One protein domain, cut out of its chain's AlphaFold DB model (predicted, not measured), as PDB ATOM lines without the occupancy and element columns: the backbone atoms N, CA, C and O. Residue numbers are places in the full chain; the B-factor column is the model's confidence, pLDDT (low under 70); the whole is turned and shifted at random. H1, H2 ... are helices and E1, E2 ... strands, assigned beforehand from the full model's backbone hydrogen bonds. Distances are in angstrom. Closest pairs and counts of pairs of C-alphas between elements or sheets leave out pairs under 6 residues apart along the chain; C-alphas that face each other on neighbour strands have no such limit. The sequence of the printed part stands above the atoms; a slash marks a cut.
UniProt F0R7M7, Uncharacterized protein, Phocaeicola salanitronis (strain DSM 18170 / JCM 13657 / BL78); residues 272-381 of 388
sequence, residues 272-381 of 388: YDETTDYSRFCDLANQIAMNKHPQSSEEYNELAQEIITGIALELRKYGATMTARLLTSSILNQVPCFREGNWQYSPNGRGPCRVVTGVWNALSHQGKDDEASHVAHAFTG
ATOM      1  N   TYR A 272      81.028  29.219  19.976       54.78
ATOM      2  CA  TYR A 272      80.709  29.429  21.380       54.78
ATOM      3  C   TYR A 272      79.388  28.730  21.718       54.78
ATOM      4  O   TYR A 272      78.313  29.099  21.228       54.78
ATOM      5  N   ASP A 273      79.489  27.729  22.587       61.31
ATOM      6  CA  ASP A 273      78.377  26.960  23.138       61.31
ATOM      7  C   ASP A 273      78.351  27.012  24.678       61.31
ATOM      8  O   ASP A 273      79.152  27.703  25.309       61.31
ATOM      9  N   GLU A 274      77.418  26.288  25.300       59.12
ATOM     10  CA  GLU A 274      77.253  26.255  26.763       59.12
ATOM     11  C   GLU A 274      78.479  25.714  27.528       59.12
ATOM     12  O   GLU A 274      78.545  25.868  28.745       59.12
ATOM     13  N   THR A 275      79.450  25.100  26.843       52.62
ATOM     14  CA  THR A 275      80.665  24.529  27.449       52.62
ATOM     15  C   THR A 275      81.905  25.413  27.287       52.62
ATOM     16  O   THR A 275      82.957  25.117  27.854       52.62
ATOM     17  N   THR A 276      81.787  26.510  26.536       63.88
ATOM     18  CA  THR A 276      82.886  27.425  26.205       63.88
ATOM     19  C   THR A 276      82.905  28.626  27.162       63.88
ATOM     20  O   THR A 276      81.854  29.069  27.600       63.88
ATOM     21  N   ASP A 277      84.067  29.205  27.488       70.38
ATOM     22  CA  ASP A 277      84.119  30.450  28.279       70.38
ATOM     23  C   ASP A 277      83.590  31.644  27.458       70.38
ATOM     24  O   ASP A 277      84.210  32.075  26.479       70.38
ATOM     25  N   TYR A 278      82.417  32.156  27.846       75.25
ATOM     26  CA  TYR A 278      81.700  33.263  27.198       75.25
ATOM     27  C   TYR A 278      81.601  34.525  28.071       75.25
ATOM     28  O   TYR A 278      80.881  35.461  27.715       75.25
ATOM     29  N   SER A 279      82.339  34.577  29.185       79.94
ATOM     30  CA  SER A 279      82.301  35.670  30.176       79.94
ATOM     31  C   SER A 279      82.439  37.066  29.555       79.94
ATOM     32  O   SER A 279      81.644  37.959  29.842       79.94
ATOM     33  N   ARG A 280      83.357  37.230  28.598       79.81
ATOM     34  CA  ARG A 280      83.571  38.494  27.869       79.81
ATOM     35  C   ARG A 280      82.332  39.026  27.138       79.81
ATOM     36  O   ARG A 280      82.168  40.235  27.005       79.81
ATOM     37  N   PHE A 281      81.464  38.142  26.641       87.06
ATOM     38  CA  PHE A 281      80.243  38.553  25.946       87.06
ATOM     39  C   PHE A 281      79.143  38.945  26.937       87.06
ATOM     40  O   PHE A 281      78.346  39.830  26.634       87.06
ATOM     41  N   CYS A 282      79.141  38.354  28.137       86.88
ATOM     42  CA  CYS A 282      78.322  38.838  29.249       86.88
ATOM     43  C   CYS A 282      78.752  40.243  29.676       86.88
ATOM     44  O   CYS A 282      77.898  41.109  29.859       86.88
ATOM     45  N   ASP A 283      80.058  40.494  29.782       85.69
ATOM     46  CA  ASP A 283      80.581  41.821  30.117       85.69
ATOM     47  C   ASP A 283      80.179  42.859  29.065       85.69
ATOM     48  O   ASP A 283      79.684  43.929  29.418       85.69
ATOM     49  N   LEU A 284      80.303  42.525  27.775       83.81
ATOM     50  CA  LEU A 284      79.861  43.386  26.675       83.81
ATOM     51  C   LEU A 284      78.351  43.677  26.740       83.81
ATOM     52  O   LEU A 284      77.943  44.832  26.637       83.81
ATOM     53  N   ALA A 285      77.518  42.654  26.945       90.81
ATOM     54  CA  ALA A 285      76.070  42.828  27.065       90.81
ATOM     55  C   ALA A 285      75.698  43.736  28.248       90.81
ATOM     56  O   ALA A 285      74.872  44.638  28.106       90.81
ATOM     57  N   ASN A 286      76.358  43.552  29.394       89.25
ATOM     58  CA  ASN A 286      76.172  44.394  30.574       89.25
ATOM     59  C   ASN A 286      76.633  45.838  30.338       89.25
ATOM     60  O   ASN A 286      75.971  46.763  30.798       89.25
ATOM     61  N   GLN A 287      77.726  46.045  29.599       88.94
ATOM     62  CA  GLN A 287      78.189  47.383  29.222       88.94
ATOM     63  C   GLN A 287      77.182  48.107  28.322       88.94
ATOM     64  O   GLN A 287      76.905  49.282  28.554       88.94
ATOM     65  N   ILE A 288      76.594  47.420  27.335       87.88
ATOM     66  CA  ILE A 288      75.574  47.998  26.438       87.88
ATOM     67  C   ILE A 288      74.281  48.325  27.200       87.88
ATOM     68  O   ILE A 288      73.623  49.330  26.921       87.88
ATOM     69  N   ALA A 289      73.914  47.490  28.172       90.06
ATOM     70  CA  ALA A 289      72.750  47.699  29.027       90.06
ATOM     71  C   ALA A 289      72.992  48.696  30.171       90.06
ATOM     72  O   ALA A 289      72.051  49.056  30.882       90.06
ATOM     73  N   MET A 290      74.234  49.145  30.374       87.69
ATOM     74  CA  MET A 290      74.595  49.998  31.498       87.69
ATOM     75  C   MET A 290      73.803  51.310  31.444       87.69
ATOM     76  O   MET A 290      73.849  52.039  30.456       87.69
ATOM     77  N   ASN A 291      73.089  51.617  32.531       83.25
ATOM     78  CA  ASN A 291      72.200  52.778  32.677       83.25
ATOM     79  C   ASN A 291      70.938  52.771  31.788       83.25
ATOM     80  O   ASN A 291      70.303  53.814  31.633       83.25
ATOM     81  N   LYS A 292      70.552  51.624  31.215       86.50
ATOM     82  CA  LYS A 292      69.284  51.481  30.484       86.50
ATOM     83  C   LYS A 292      68.202  50.885  31.376       86.50
ATOM     84  O   LYS A 292      68.423  49.896  32.072       86.50
ATOM     85  N   HIS A 293      67.015  51.485  31.325       87.50
ATOM     86  CA  HIS A 293      65.875  51.126  32.170       87.50
ATOM     87  C   HIS A 293      64.596  50.974  31.337       87.50
ATOM     88  O   HIS A 293      63.679  51.779  31.507       87.50
ATOM     89  N   PRO A 294      64.529  49.975  30.437       87.31
ATOM     90  CA  PRO A 294      63.350  49.750  29.604       87.31
ATOM     91  C   PRO A 294      62.088  49.565  30.464       87.31
ATOM     92  O   PRO A 294      62.103  48.824  31.446       87.31
ATOM     93  N   GLN A 295      61.009  50.257  30.102       86.56
ATOM     94  CA  GLN A 295      59.698  50.240  30.765       86.56
ATOM     95  C   GLN A 295      58.605  49.612  29.892       86.56
ATOM     96  O   GLN A 295      57.497  49.358  30.368       86.56
ATOM     97  N   SER A 296      58.890  49.366  28.611       86.75
ATOM     98  CA  SER A 296      57.933  48.822  27.649       86.75
ATOM     99  C   SER A 296      58.518  47.655  26.856       86.75
ATOM    100  O   SER A 296      59.730  47.523  26.695       86.75
ATOM    101  N   SER A 297      57.638  46.812  26.312       82.19
ATOM    102  CA  SER A 297      58.025  45.700  25.433       82.19
ATOM    103  C   SER A 297      58.830  46.148  24.209       82.19
ATOM    104  O   SER A 297      59.632  45.375  23.696       82.19
ATOM    105  N   GLU A 298      58.601  47.366  23.719       85.69
ATOM    106  CA  GLU A 298      59.314  47.940  22.576       85.69
ATOM    107  C   GLU A 298      60.752  48.296  22.962       85.69
ATOM    108  O   GLU A 298      61.687  47.793  22.345       85.69
ATOM    109  N   GLU A 299      60.934  49.002  24.080       86.94
ATOM    110  CA  GLU A 299      62.255  49.352  24.623       86.94
ATOM    111  C   GLU A 299      63.084  48.107  24.991       86.94
ATOM    112  O   GLU A 299      64.302  48.074  24.803       86.94
ATOM    113  N   TYR A 300      62.433  47.043  25.477       87.56
ATOM    114  CA  TYR A 300      63.095  45.756  25.709       87.56
ATOM    115  C   TYR A 300      63.593  45.105  24.409       87.56
ATOM    116  O   TYR A 300      64.683  44.525  24.398       87.56
ATOM    117  N   ASN A 301      62.827  45.195  23.317       86.88
ATOM    118  CA  ASN A 301      63.236  44.656  22.017       86.88
ATOM    119  C   ASN A 301      64.362  45.486  21.387       86.88
ATOM    120  O   ASN A 301      65.292  44.901  20.837       86.88
ATOM    121  N   GLU A 302      64.318  46.814  21.504       88.75
ATOM    122  CA  GLU A 302      65.380  47.707  21.021       88.75
ATOM    123  C   GLU A 302      66.709  47.433  21.730       88.75
ATOM    124  O   GLU A 302      67.744  47.261  21.082       88.75
ATOM    125  N   LEU A 303      66.683  47.304  23.061       90.56
ATOM    126  CA  LEU A 303      67.876  46.963  23.831       90.56
ATOM    127  C   LEU A 303      68.436  45.590  23.438       90.56
ATOM    128  O   LEU A 303      69.649  45.411  23.330       90.56
ATOM    129  N   ALA A 304      67.563  44.611  23.208       90.56
ATOM    130  CA  ALA A 304      67.990  43.294  22.761       90.56
ATOM    131  C   ALA A 304      68.605  43.337  21.362       90.56
ATOM    132  O   ALA A 304      69.654  42.732  21.156       90.56
ATOM    133  N   GLN A 305      68.010  44.084  20.430       92.38
ATOM    134  CA  GLN A 305      68.580  44.334  19.109       92.38
ATOM    135  C   GLN A 305      69.985  44.938  19.227       92.38
ATOM    136  O   GLN A 305      70.913  44.418  18.617       92.38
ATOM    137  N   GLU A 306      70.179  45.960  20.059       90.75
ATOM    138  CA  GLU A 306      71.487  46.601  20.233       90.75
ATOM    139  C   GLU A 306      72.548  45.649  20.805       90.75
ATOM    140  O   GLU A 306      73.673  45.595  20.304       90.75
ATOM    141  N   ILE A 307      72.190  44.849  21.814       93.00
ATOM    142  CA  ILE A 307      73.102  43.856  22.401       93.00
ATOM    143  C   ILE A 307      73.442  42.761  21.385       93.00
ATOM    144  O   ILE A 307      74.610  42.400  21.237       93.00
ATOM    145  N   ILE A 308      72.442  42.237  20.672       93.94
ATOM    146  CA  ILE A 308      72.617  41.172  19.679       93.94
ATOM    147  C   ILE A 308      73.495  41.661  18.526       93.94
ATOM    148  O   ILE A 308      74.426  40.953  18.146       93.94
ATOM    149  N   THR A 309      73.269  42.873  18.019       86.50
ATOM    150  CA  THR A 309      74.116  43.484  16.986       86.50
ATOM    151  C   THR A 309      75.536  43.721  17.495       86.50
ATOM    152  O   THR A 309      76.494  43.388  16.801       86.50
ATOM    153  N   GLY A 310      75.702  44.229  18.721       80.19
ATOM    154  CA  GLY A 310      77.021  44.437  19.327       80.19
ATOM    155  C   GLY A 310      77.824  43.139  19.461       80.19
ATOM    156  O   GLY A 310      78.997  43.089  19.091       80.19
ATOM    157  N   ILE A 311      77.180  42.064  19.922       90.06
ATOM    158  CA  ILE A 311      77.793  40.731  20.008       90.06
ATOM    159  C   ILE A 311      78.062  40.159  18.615       90.06
ATOM    160  O   ILE A 311      79.120  39.570  18.409       90.06
ATOM    161  N   ALA A 312      77.149  40.337  17.656       84.50
ATOM    162  CA  ALA A 312      77.336  39.877  16.284       84.50
ATOM    163  C   ALA A 312      78.570  40.518  15.654       84.50
ATOM    164  O   ALA A 312      79.439  39.808  15.158       84.50
ATOM    165  N   LEU A 313      78.692  41.842  15.745       76.31
ATOM    166  CA  LEU A 313      79.869  42.574  15.284       76.31
ATOM    167  C   LEU A 313      81.144  42.024  15.921       76.31
ATOM    168  O   LEU A 313      82.127  41.790  15.223       76.31
ATOM    169  N   GLU A 314      81.123  41.766  17.227       75.75
ATOM    170  CA  GLU A 314      82.279  41.216  17.928       75.75
ATOM    171  C   GLU A 314      82.630  39.799  17.452       75.75
ATOM    172  O   GLU A 314      83.782  39.518  17.133       75.75
ATOM    173  N   LEU A 315      81.643  38.913  17.308       73.69
ATOM    174  CA  LEU A 315      81.828  37.566  16.760       73.69
ATOM    175  C   LEU A 315      82.369  37.597  15.328       73.69
ATOM    176  O   LEU A 315      83.286  36.841  15.003       73.69
ATOM    177  N   ARG A 316      81.860  38.506  14.489       73.00
ATOM    178  CA  ARG A 316      82.316  38.681  13.106       73.00
ATOM    179  C   ARG A 316      83.765  39.151  13.033       73.00
ATOM    180  O   ARG A 316      84.507  38.622  12.211       73.00
ATOM    181  N   LYS A 317      84.207  40.049  13.926       61.62
ATOM    182  CA  LYS A 317      85.628  40.446  14.031       61.62
ATOM    183  C   LYS A 317      86.545  39.258  14.323       61.62
ATOM    184  O   LYS A 317      87.689  39.241  13.879       61.62
ATOM    185  N   TYR A 318      86.049  38.266  15.062       56.94
ATOM    186  CA  TYR A 318      86.787  37.052  15.405       56.94
ATOM    187  C   TYR A 318      86.519  35.872  14.471       56.94
ATOM    188  O   TYR A 318      86.909  34.769  14.839       56.94
ATOM    189  N   GLY A 319      85.822  36.049  13.338       52.03
ATOM    190  CA  GLY A 319      85.443  34.920  12.478       52.03
ATOM    191  C   GLY A 319      84.837  33.770  13.292       52.03
ATOM    192  O   GLY A 319      85.227  32.614  13.132       52.03
ATOM    193  N   ALA A 320      83.984  34.104  14.260       67.12
ATOM    194  CA  ALA A 320      83.416  33.183  15.230       67.12
ATOM    195  C   ALA A 320      81.898  33.158  15.099       67.12
ATOM    196  O   ALA A 320      81.279  34.110  14.624       67.12
ATOM    197  N   THR A 321      81.303  32.063  15.553       72.19
ATOM    198  CA  THR A 321      79.852  31.946  15.655       72.19
ATOM    199  C   THR A 321      79.470  31.569  17.072       72.19
ATOM    200  O   THR A 321      80.265  31.027  17.842       72.19
ATOM    201  N   MET A 322      78.238  31.872  17.441       83.00
ATOM    202  CA  MET A 322      77.697  31.530  18.745       83.00
ATOM    203  C   MET A 322      76.355  30.835  18.566       83.00
ATOM    204  O   MET A 322      75.555  31.237  17.720       83.00
ATOM    205  N   THR A 323      76.068  29.811  19.373       73.56
ATOM    206  CA  THR A 323      74.701  29.275  19.381       73.56
ATOM    207  C   THR A 323      73.728  30.364  19.830       73.56
ATOM    208  O   THR A 323      73.933  31.023  20.853       73.56
ATOM    209  N   ALA A 324      72.600  30.509  19.135       78.50
ATOM    210  CA  ALA A 324      71.536  31.404  19.588       78.50
ATOM    211  C   ALA A 324      71.030  31.021  20.992       78.50
ATOM    212  O   ALA A 324      70.548  31.869  21.745       78.50
ATOM    213  N   ARG A 325      71.172  29.743  21.374       77.88
ATOM    214  CA  ARG A 325      70.878  29.254  22.723       77.88
ATOM    215  C   ARG A 325      71.801  29.873  23.774       77.88
ATOM    216  O   ARG A 325      71.279  30.365  24.771       77.88
ATOM    217  N   LEU A 326      73.116  29.914  23.544       82.06
ATOM    218  CA  LEU A 326      74.055  30.569  24.458       82.06
ATOM    219  C   LEU A 326      73.770  32.074  24.571       82.06
ATOM    220  O   LEU A 326      73.668  32.597  25.680       82.06
ATOM    221  N   LEU A 327      73.556  32.745  23.433       88.81
ATOM    222  CA  LEU A 327      73.183  34.163  23.376       88.81
ATOM    223  C   LEU A 327      71.959  34.468  24.249       88.81
ATOM    224  O   LEU A 327      71.986  35.359  25.091       88.81
ATOM    225  N   THR A 328      70.875  33.719  24.064       84.19
ATOM    226  CA  THR A 328      69.607  33.976  24.757       84.19
ATOM    227  C   THR A 328      69.632  33.536  26.218       84.19
ATOM    228  O   THR A 328      69.296  34.316  27.108       84.19
ATOM    229  N   SER A 329      70.060  32.300  26.478       77.88
ATOM    230  CA  SER A 329      69.919  31.658  27.789       77.88
ATOM    231  C   SER A 329      70.989  32.098  28.784       77.88
ATOM    232  O   SER A 329      70.705  32.174  29.980       77.88
ATOM    233  N   SER A 330      72.191  32.409  28.296       81.19
ATOM    234  CA  SER A 330      73.364  32.630  29.146       81.19
ATOM    235  C   SER A 330      73.926  34.044  29.074       81.19
ATOM    236  O   SER A 330      74.643  34.433  29.987       81.19
ATOM    237  N   ILE A 331      73.605  34.817  28.032       90.00
ATOM    238  CA  ILE A 331      74.066  36.207  27.909       90.00
ATOM    239  C   ILE A 331      72.907  37.170  28.165       90.00
ATOM    240  O   ILE A 331      72.921  37.873  29.171       90.00
ATOM    241  N   LEU A 332      71.862  37.164  27.329       90.44
ATOM    242  CA  LEU A 332      70.733  38.092  27.474       90.44
ATOM    243  C   LEU A 332      70.020  37.923  28.822       90.44
ATOM    244  O   LEU A 332      69.822  38.901  29.533       90.44
ATOM    245  N   ASN A 333      69.707  36.693  29.237       85.94
ATOM    246  CA  ASN A 333      69.036  36.460  30.523       85.94
ATOM    247  C   ASN A 333      69.901  36.783  31.762       85.94
ATOM    248  O   ASN A 333      69.371  36.810  32.874       85.94
ATOM    249  N   GLN A 334      71.210  37.012  31.600       84.88
ATOM    250  CA  GLN A 334      72.096  37.435  32.693       84.88
ATOM    251  C   GLN A 334      72.191  38.958  32.829       84.88
ATOM    252  O   GLN A 334      72.676  39.444  33.851       84.88
ATOM    253  N   VAL A 335      71.698  39.718  31.847       89.31
ATOM    254  CA  VAL A 335      71.660  41.180  31.930       89.31
ATOM    255  C   VAL A 335      70.621  41.604  32.984       89.31
ATOM    256  O   VAL A 335      69.455  41.195  32.886       89.31
ATOM    257  N   PRO A 336      70.988  42.440  33.979       87.19
ATOM    258  CA  PRO A 336      70.130  42.761  35.121       87.19
ATOM    259  C   PRO A 336      68.727  43.253  34.752       87.19
ATOM    260  O   PRO A 336      67.749  42.740  35.289       87.19
ATOM    261  N   CYS A 337      68.604  44.172  33.789       85.06
ATOM    262  CA  CYS A 337      67.313  44.762  33.419       85.06
ATOM    263  C   CYS A 337      66.339  43.760  32.771       85.06
ATOM    264  O   CYS A 337      65.130  43.879  32.968       85.06
ATOM    265  N   PHE A 338      66.834  42.760  32.029       87.06
ATOM    266  CA  PHE A 338      65.988  41.688  31.486       87.06
ATOM    267  C   PHE A 338      65.556  40.721  32.593       87.06
ATOM    268  O   PHE A 338      64.389  40.333  32.655       87.06
ATOM    269  N   ARG A 339      66.470  40.382  33.513       81.56
ATOM    270  CA  ARG A 339      66.184  39.494  34.647       81.56
ATOM    271  C   ARG A 339      65.163  40.098  35.613       81.56
ATOM    272  O   ARG A 339      64.216  39.425  35.999       81.56
ATOM    273  N   GLU A 340      65.353  41.356  35.996       80.62
ATOM    274  CA  GLU A 340      64.484  42.082  36.934       80.62
ATOM    275  C   GLU A 340      63.113  42.397  36.328       80.62
ATOM    276  O   GLU A 340      62.103  42.337  37.024       80.62
ATOM    277  N   GLY A 341      63.067  42.650  35.016       67.06
ATOM    278  CA  GLY A 341      61.831  42.839  34.259       67.06
ATOM    279  C   GLY A 341      61.060  41.556  33.940       67.06
ATOM    280  O   GLY A 341      60.043  41.626  33.254       67.06
ATOM    281  N   ASN A 342      61.531  40.381  34.385       70.56
ATOM    282  CA  ASN A 342      60.997  39.066  33.995       70.56
ATOM    283  C   ASN A 342      60.934  38.844  32.467       70.56
ATOM    284  O   ASN A 342      60.149  38.032  31.968       70.56
ATOM    285  N   TRP A 343      61.792  39.528  31.710       72.19
ATOM    286  CA  TRP A 343      61.891  39.399  30.263       72.19
ATOM    287  C   TRP A 343      62.820  38.234  29.914       72.19
ATOM    288  O   TRP A 343      64.023  38.402  29.720       72.19
ATOM    289  N   GLN A 344      62.267  37.021  29.896       63.50
ATOM    290  CA  GLN A 344      63.044  35.803  29.673       63.50
ATOM    291  C   GLN A 344      63.047  35.381  28.204       63.50
ATOM    292  O   GLN A 344      62.015  35.025  27.626       63.50
ATOM    293  N   TYR A 345      64.242  35.302  27.629       70.69
ATOM    294  CA  TYR A 345      64.477  34.609  26.371       70.69
ATOM    295  C   TYR A 345      64.608  33.108  26.666       70.69
ATOM    296  O   TYR A 345      65.640  32.635  27.135       70.69
ATOM    297  N   SER A 346      63.517  32.363  26.480       52.09
ATOM    298  CA  SER A 346      63.401  30.951  26.877       52.09
ATOM    299  C   SER A 346      63.616  29.983  25.699       52.09
ATOM    300  O   SER A 346      63.063  30.227  24.624       52.09
ATOM    301  N   PRO A 347      64.292  28.827  25.900       44.78
ATOM    302  CA  PRO A 347      64.318  27.726  24.927       44.78
ATOM    303  C   PRO A 347      62.922  27.189  24.564       44.78
ATOM    304  O   PRO A 347      62.714  26.729  23.446       44.78
ATOM    305  N   ASN A 348      61.965  27.287  25.495       42.81
ATOM    306  CA  ASN A 348      60.568  26.860  25.345       42.81
ATOM    307  C   ASN A 348      59.628  28.017  24.926       42.81
ATOM    308  O   ASN A 348      58.419  27.819  24.831       42.81
ATOM    309  N   GLY A 349      60.163  29.232  24.737       55.84
ATOM    310  CA  GLY A 349      59.436  30.439  24.327       55.84
ATOM    311  C   GLY A 349      59.592  30.740  22.830       55.84
ATOM    312  O   GLY A 349      59.549  29.837  21.993       55.84
ATOM    313  N   ARG A 350      59.784  32.018  22.453       58.09
ATOM    314  CA  ARG A 350      60.253  32.359  21.094       58.09
ATOM    315  C   ARG A 350      61.604  31.668  20.905       58.09
ATOM    316  O   ARG A 350      62.567  32.056  21.553       58.09
ATOM    317  N   GLY A 351      61.639  30.617  20.082       70.00
ATOM    318  CA  GLY A 351      62.829  29.778  19.928       70.00
ATOM    319  C   GLY A 351      64.093  30.619  19.697       70.00
ATOM    320  O   GLY A 351      63.999  31.621  18.990       70.00
ATOM    321  N   PRO A 352      65.262  30.247  20.250       77.69
ATOM    322  CA  PRO A 352      66.462  31.086  20.224       77.69
ATOM    323  C   PRO A 352      66.828  31.651  18.845       77.69
ATOM    324  O   PRO A 352      67.109  32.840  18.729       77.69
ATOM    325  N   CYS A 353      66.726  30.846  17.780       80.00
ATOM    326  CA  CYS A 353      66.937  31.353  16.425       80.00
ATOM    327  C   CYS A 353      65.895  32.402  16.013       80.00
ATOM    328  O   CYS A 353      66.276  33.393  15.419       80.00
ATOM    329  N   ARG A 354      64.617  32.277  16.402       84.25
ATOM    330  CA  ARG A 354      63.579  33.285  16.098       84.25
ATOM    331  C   ARG A 354      63.875  34.655  16.704       84.25
ATOM    332  O   ARG A 354      63.426  35.655  16.153       84.25
ATOM    333  N   VAL A 355      64.585  34.712  17.832       86.75
ATOM    334  CA  VAL A 355      65.036  35.985  18.418       86.75
ATOM    335  C   VAL A 355      66.061  36.640  17.490       86.75
ATOM    336  O   VAL A 355      65.907  37.807  17.144       86.75
ATOM    337  N   VAL A 356      67.038  35.864  17.012       88.56
ATOM    338  CA  VAL A 356      68.035  36.315  16.030       88.56
ATOM    339  C   VAL A 356      67.371  36.720  14.710       88.56
ATOM    340  O   VAL A 356      67.606  37.827  14.233       88.56
ATOM    341  N   THR A 357      66.489  35.884  14.149       87.50
ATOM    342  CA  THR A 357      65.746  36.185  12.912       87.50
ATOM    343  C   THR A 357      64.890  37.445  13.066       87.50
ATOM    344  O   THR A 357      64.727  38.208  12.118       87.50
ATOM    345  N   GLY A 358      64.322  37.679  14.252       88.62
ATOM    346  CA  GLY A 358      63.548  38.884  14.551       88.62
ATOM    347  C   GLY A 358      64.396  40.153  14.478       88.62
ATOM    348  O   GLY A 358      63.973  41.127  13.861       88.62
ATOM    349  N   VAL A 359      65.606  40.115  15.043       91.31
ATOM    350  CA  VAL A 359      66.568  41.226  14.974       91.31
ATOM    351  C   VAL A 359      67.063  41.451  13.549       91.31
ATOM    352  O   VAL A 359      67.071  42.588  13.088       91.31
ATOM    353  N   TRP A 360      67.410  40.379  12.832       92.50
ATOM    354  CA  TRP A 360      67.792  40.458  11.421       92.50
ATOM    355  C   TRP A 360      66.705  41.144  10.583       92.50
ATOM    356  O   TRP A 360      66.977  42.144   9.925       92.50
ATOM    357  N   ASN A 361      65.454  40.680  10.694       90.81
ATOM    358  CA  ASN A 361      64.326  41.290   9.993       90.81
ATOM    359  C   ASN A 361      64.159  42.764  10.367       90.81
ATOM    360  O   ASN A 361      63.968  43.588   9.478       90.81
ATOM    361  N   ALA A 362      64.221  43.113  11.654       90.19
ATOM    362  CA  ALA A 362      64.071  44.497  12.097       90.19
ATOM    363  C   ALA A 362      65.141  45.413  11.481       90.19
ATOM    364  O   ALA A 362      64.802  46.475  10.962       90.19
ATOM    365  N   LEU A 363      66.403  44.976  11.464       88.69
ATOM    366  CA  LEU A 363      67.516  45.710  10.855       88.69
ATOM    367  C   LEU A 363      67.330  45.883   9.343       88.69
ATOM    368  O   LEU A 363      67.468  46.999   8.842       88.69
ATOM    369  N   SER A 364      66.936  44.826   8.628       89.44
ATOM    370  CA  SER A 364      66.646  44.908   7.190       89.44
ATOM    371  C   SER A 364      65.477  45.852   6.883       89.44
ATOM    372  O   SER A 364      65.560  46.660   5.966       89.44
ATOM    373  N   HIS A 365      64.403  45.837   7.682       91.81
ATOM    374  CA  HIS A 365      63.281  46.774   7.504       91.81
ATOM    375  C   HIS A 365      63.661  48.229   7.820       91.81
ATOM    376  O   HIS A 365      63.037  49.153   7.304       91.81
ATOM    377  N   GLN A 366      64.683  48.438   8.652       90.69
ATOM    378  CA  GLN A 366      65.257  49.751   8.955       90.69
ATOM    379  C   GLN A 366      66.282  50.214   7.900       90.69
ATOM    380  O   GLN A 366      66.803  51.322   8.025       90.69
ATOM    381  N   GLY A 367      66.583  49.401   6.877       86.81
ATOM    382  CA  GLY A 367      67.593  49.700   5.853       86.81
ATOM    383  C   GLY A 367      69.039  49.585   6.350       86.81
ATOM    384  O   GLY A 367      69.935  50.214   5.793       86.81
ATOM    385  N   LYS A 368      69.272  48.823   7.425       82.31
ATOM    386  CA  LYS A 368      70.595  48.584   8.021       82.31
ATOM    387  C   LYS A 368      71.168  47.244   7.558       82.31
ATOM    388  O   LYS A 368      71.414  46.348   8.369       82.31
ATOM    389  N   ASP A 369      71.347  47.099   6.249       80.12
ATOM    390  CA  ASP A 369      71.669  45.811   5.623       80.12
ATOM    391  C   ASP A 369      73.018  45.229   6.081       80.12
ATOM    392  O   ASP A 369      73.134  44.015   6.261       80.12
ATOM    393  N   ASP A 370      74.002  46.077   6.391       70.81
ATOM    394  CA  ASP A 370      75.309  45.644   6.907       70.81
ATOM    395  C   ASP A 370      75.205  45.046   8.318       70.81
ATOM    396  O   ASP A 370      75.698  43.948   8.589       70.81
ATOM    397  N   GLU A 371      74.497  45.731   9.227       75.69
ATOM    398  CA  GLU A 371      74.226  45.227  10.580       75.69
ATOM    399  C   GLU A 371      73.412  43.925  10.515       75.69
ATOM    400  O   GLU A 371      73.705  42.969  11.241       75.69
ATOM    401  N   ALA A 372      72.429  43.857   9.610       81.88
ATOM    402  CA  ALA A 372      71.640  42.653   9.375       81.88
ATOM    403  C   ALA A 372      72.531  41.490   8.904       81.88
ATOM    404  O   ALA A 372      72.475  40.402   9.478       81.88
ATOM    405  N   SER A 373      73.413  41.715   7.928       78.56
ATOM    406  CA  SER A 373      74.366  40.710   7.432       78.56
ATOM    407  C   SER A 373      75.298  40.189   8.533       78.56
ATOM    408  O   SER A 373      75.590  38.989   8.610       78.56
ATOM    409  N   HIS A 374      75.737  41.059   9.446       80.75
ATOM    410  CA  HIS A 374      76.541  40.640  10.591       80.75
ATOM    411  C   HIS A 374      75.767  39.743  11.558       80.75
ATOM    412  O   HIS A 374      76.301  38.716  11.977       80.75
ATOM    413  N   VAL A 375      74.518  40.092  11.881       85.38
ATOM    414  CA  VAL A 375      73.644  39.273  12.740       85.38
ATOM    415  C   VAL A 375      73.355  37.917  12.100       85.38
ATOM    416  O   VAL A 375      73.471  36.888  12.769       85.38
ATOM    417  N   ALA A 376      73.053  37.908  10.803       79.81
ATOM    418  CA  ALA A 376      72.843  36.703  10.014       79.81
ATOM    419  C   ALA A 376      74.031  35.731  10.149       79.81
ATOM    420  O   ALA A 376      73.881  34.573  10.535       79.81
ATOM    421  N   HIS A 377      75.252  36.206   9.926       78.62
ATOM    422  CA  HIS A 377      76.425  35.334   9.893       78.62
ATOM    423  C   HIS A 377      77.121  35.108  11.248       78.62
ATOM    424  O   HIS A 377      78.207  34.523  11.276       78.62
ATOM    425  N   ALA A 378      76.555  35.587  12.359       82.06
ATOM    426  CA  ALA A 378      77.154  35.456  13.693       82.06
ATOM    427  C   ALA A 378      76.539  34.336  14.546       82.06
ATOM    428  O   ALA A 378      77.198  33.844  15.467       82.06
ATOM    429  N   PHE A 379      75.304  33.909  14.260       84.06
ATOM    430  CA  PHE A 379      74.568  32.997  15.139       84.06
ATOM    431  C   PHE A 379      74.027  31.757  14.429       84.06
ATOM    432  O   PHE A 379      73.480  31.830  13.328       84.06
ATOM    433  N   THR A 380      74.117  30.614  15.112       64.50
ATOM    434  CA  THR A 380      73.651  29.316  14.602       64.50
ATOM    435  C   THR A 380      72.685  28.627  15.566       64.50
ATOM    436  O   THR A 380      72.626  28.919  16.768       64.50
ATOM    437  N   GLY A 381      71.930  27.664  15.047       61.53
ATOM    438  CA  GLY A 381      71.244  26.651  15.836       61.53
ATOM    439  C   GLY A 381      72.221  25.638  16.440       61.53
ATOM    440  O   GLY A 381      73.422  25.654  16.170       61.53
TER     441      GLY A 381
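Overview. This is residues 272 to 381 of the 388 residues of an uncharacterized protein of Phocaeicola salanitronis (strain DSM 18170 / JCM 13657 / BL78) (UniProt F0R7M7). The long helix H2 runs through the middle of a compact cluster of helices, with H1 folded back along one side of it and the helical hairpin of H5 and H6 crossing it on the opposite side. H3 joins these two sides, meeting H1 and the first part of H5, while little H4 lies at one end of the cluster. The printed part has 110 residues, with six named helices and one named strand in the order H1, H2, E1, H3, H4, H5, H6; the class is mostly helix. The whole is compact, with a radius of gyration of the C-alphas of 12.7 A, and rounded, spanning 35 by 33 by 28 A.

Along the chain. H1 is residues 279 to 289, 15.4 A long, beginning at C-alpha 279 at (82.301, 35.670, 30.176). H2, residues 297 to 317, is the longest helix at 30.3 A, and its C-alpha 297 is at (58.025, 45.700, 25.433). The strand E1, residues 321 to 323, measures 6.9 A. H3, residues 324 to 334, measures 14.4 A, and H4, residues 336 to 340, measures 6.0 A. H5 is residues 352 to 365, 20.4 A. H6 is residues 369 to 376, 10.2 A, ending at C-alpha 376 at (72.843, 36.703, 10.014).

Arrangement. H1 and H2 form a helical hairpin: they touch, closest at the C-alphas of Ala 285 and Ile 307, 5.6 A apart, at a steep tilt of 42 degrees, opposite ways. H2 touches H1 with residues 303 to 311 alone. H6 touches H2, about perpendicular at 82 degrees, with the C-alphas of Ala 312 and Val 375 closest at 5.2 A; here H2 touches with residues 308 to 316 alone. H5 and H6 form the other helical hairpin, at a shallow tilt of 6 degrees, opposite ways, with the C-alphas of Trp 360 and Ala 372 closest at 4.9 A. H1 touches H3, closest at the C-alphas of Cys 282 and Ile 331, 5.2 A. H3 touches residues 352 to 356 of H5 alone, about perpendicular at 89 degrees; the closest C-alphas, of Ala 324 and Pro 352, are 5.1 A apart. H4 is close to H3 but not clearly touching, with the C-alphas of Asn 333 and Arg 339 closest at 5.9 A. E1 pairs with no named strand, but its residues 322 to 323 pair with residues 379 to 380, parallel. Every O i to N i+4 pair is within hydrogen-bond range in H1, H2, H4, H5 and H6; in H3, 4 of 7 are.

Size, cuts and confidence. The C-alphas farthest apart, of Thr 275 and Gly 367, are 35.6 A apart. The printed part has no cut, and the link from H4 to H5, 11 residues, is long. The mean pLDDT of the printed part is 79.6; residues 272 to 276, 317 to 320, 341, 344, 346 to 350 and 380 to 381 are under 70.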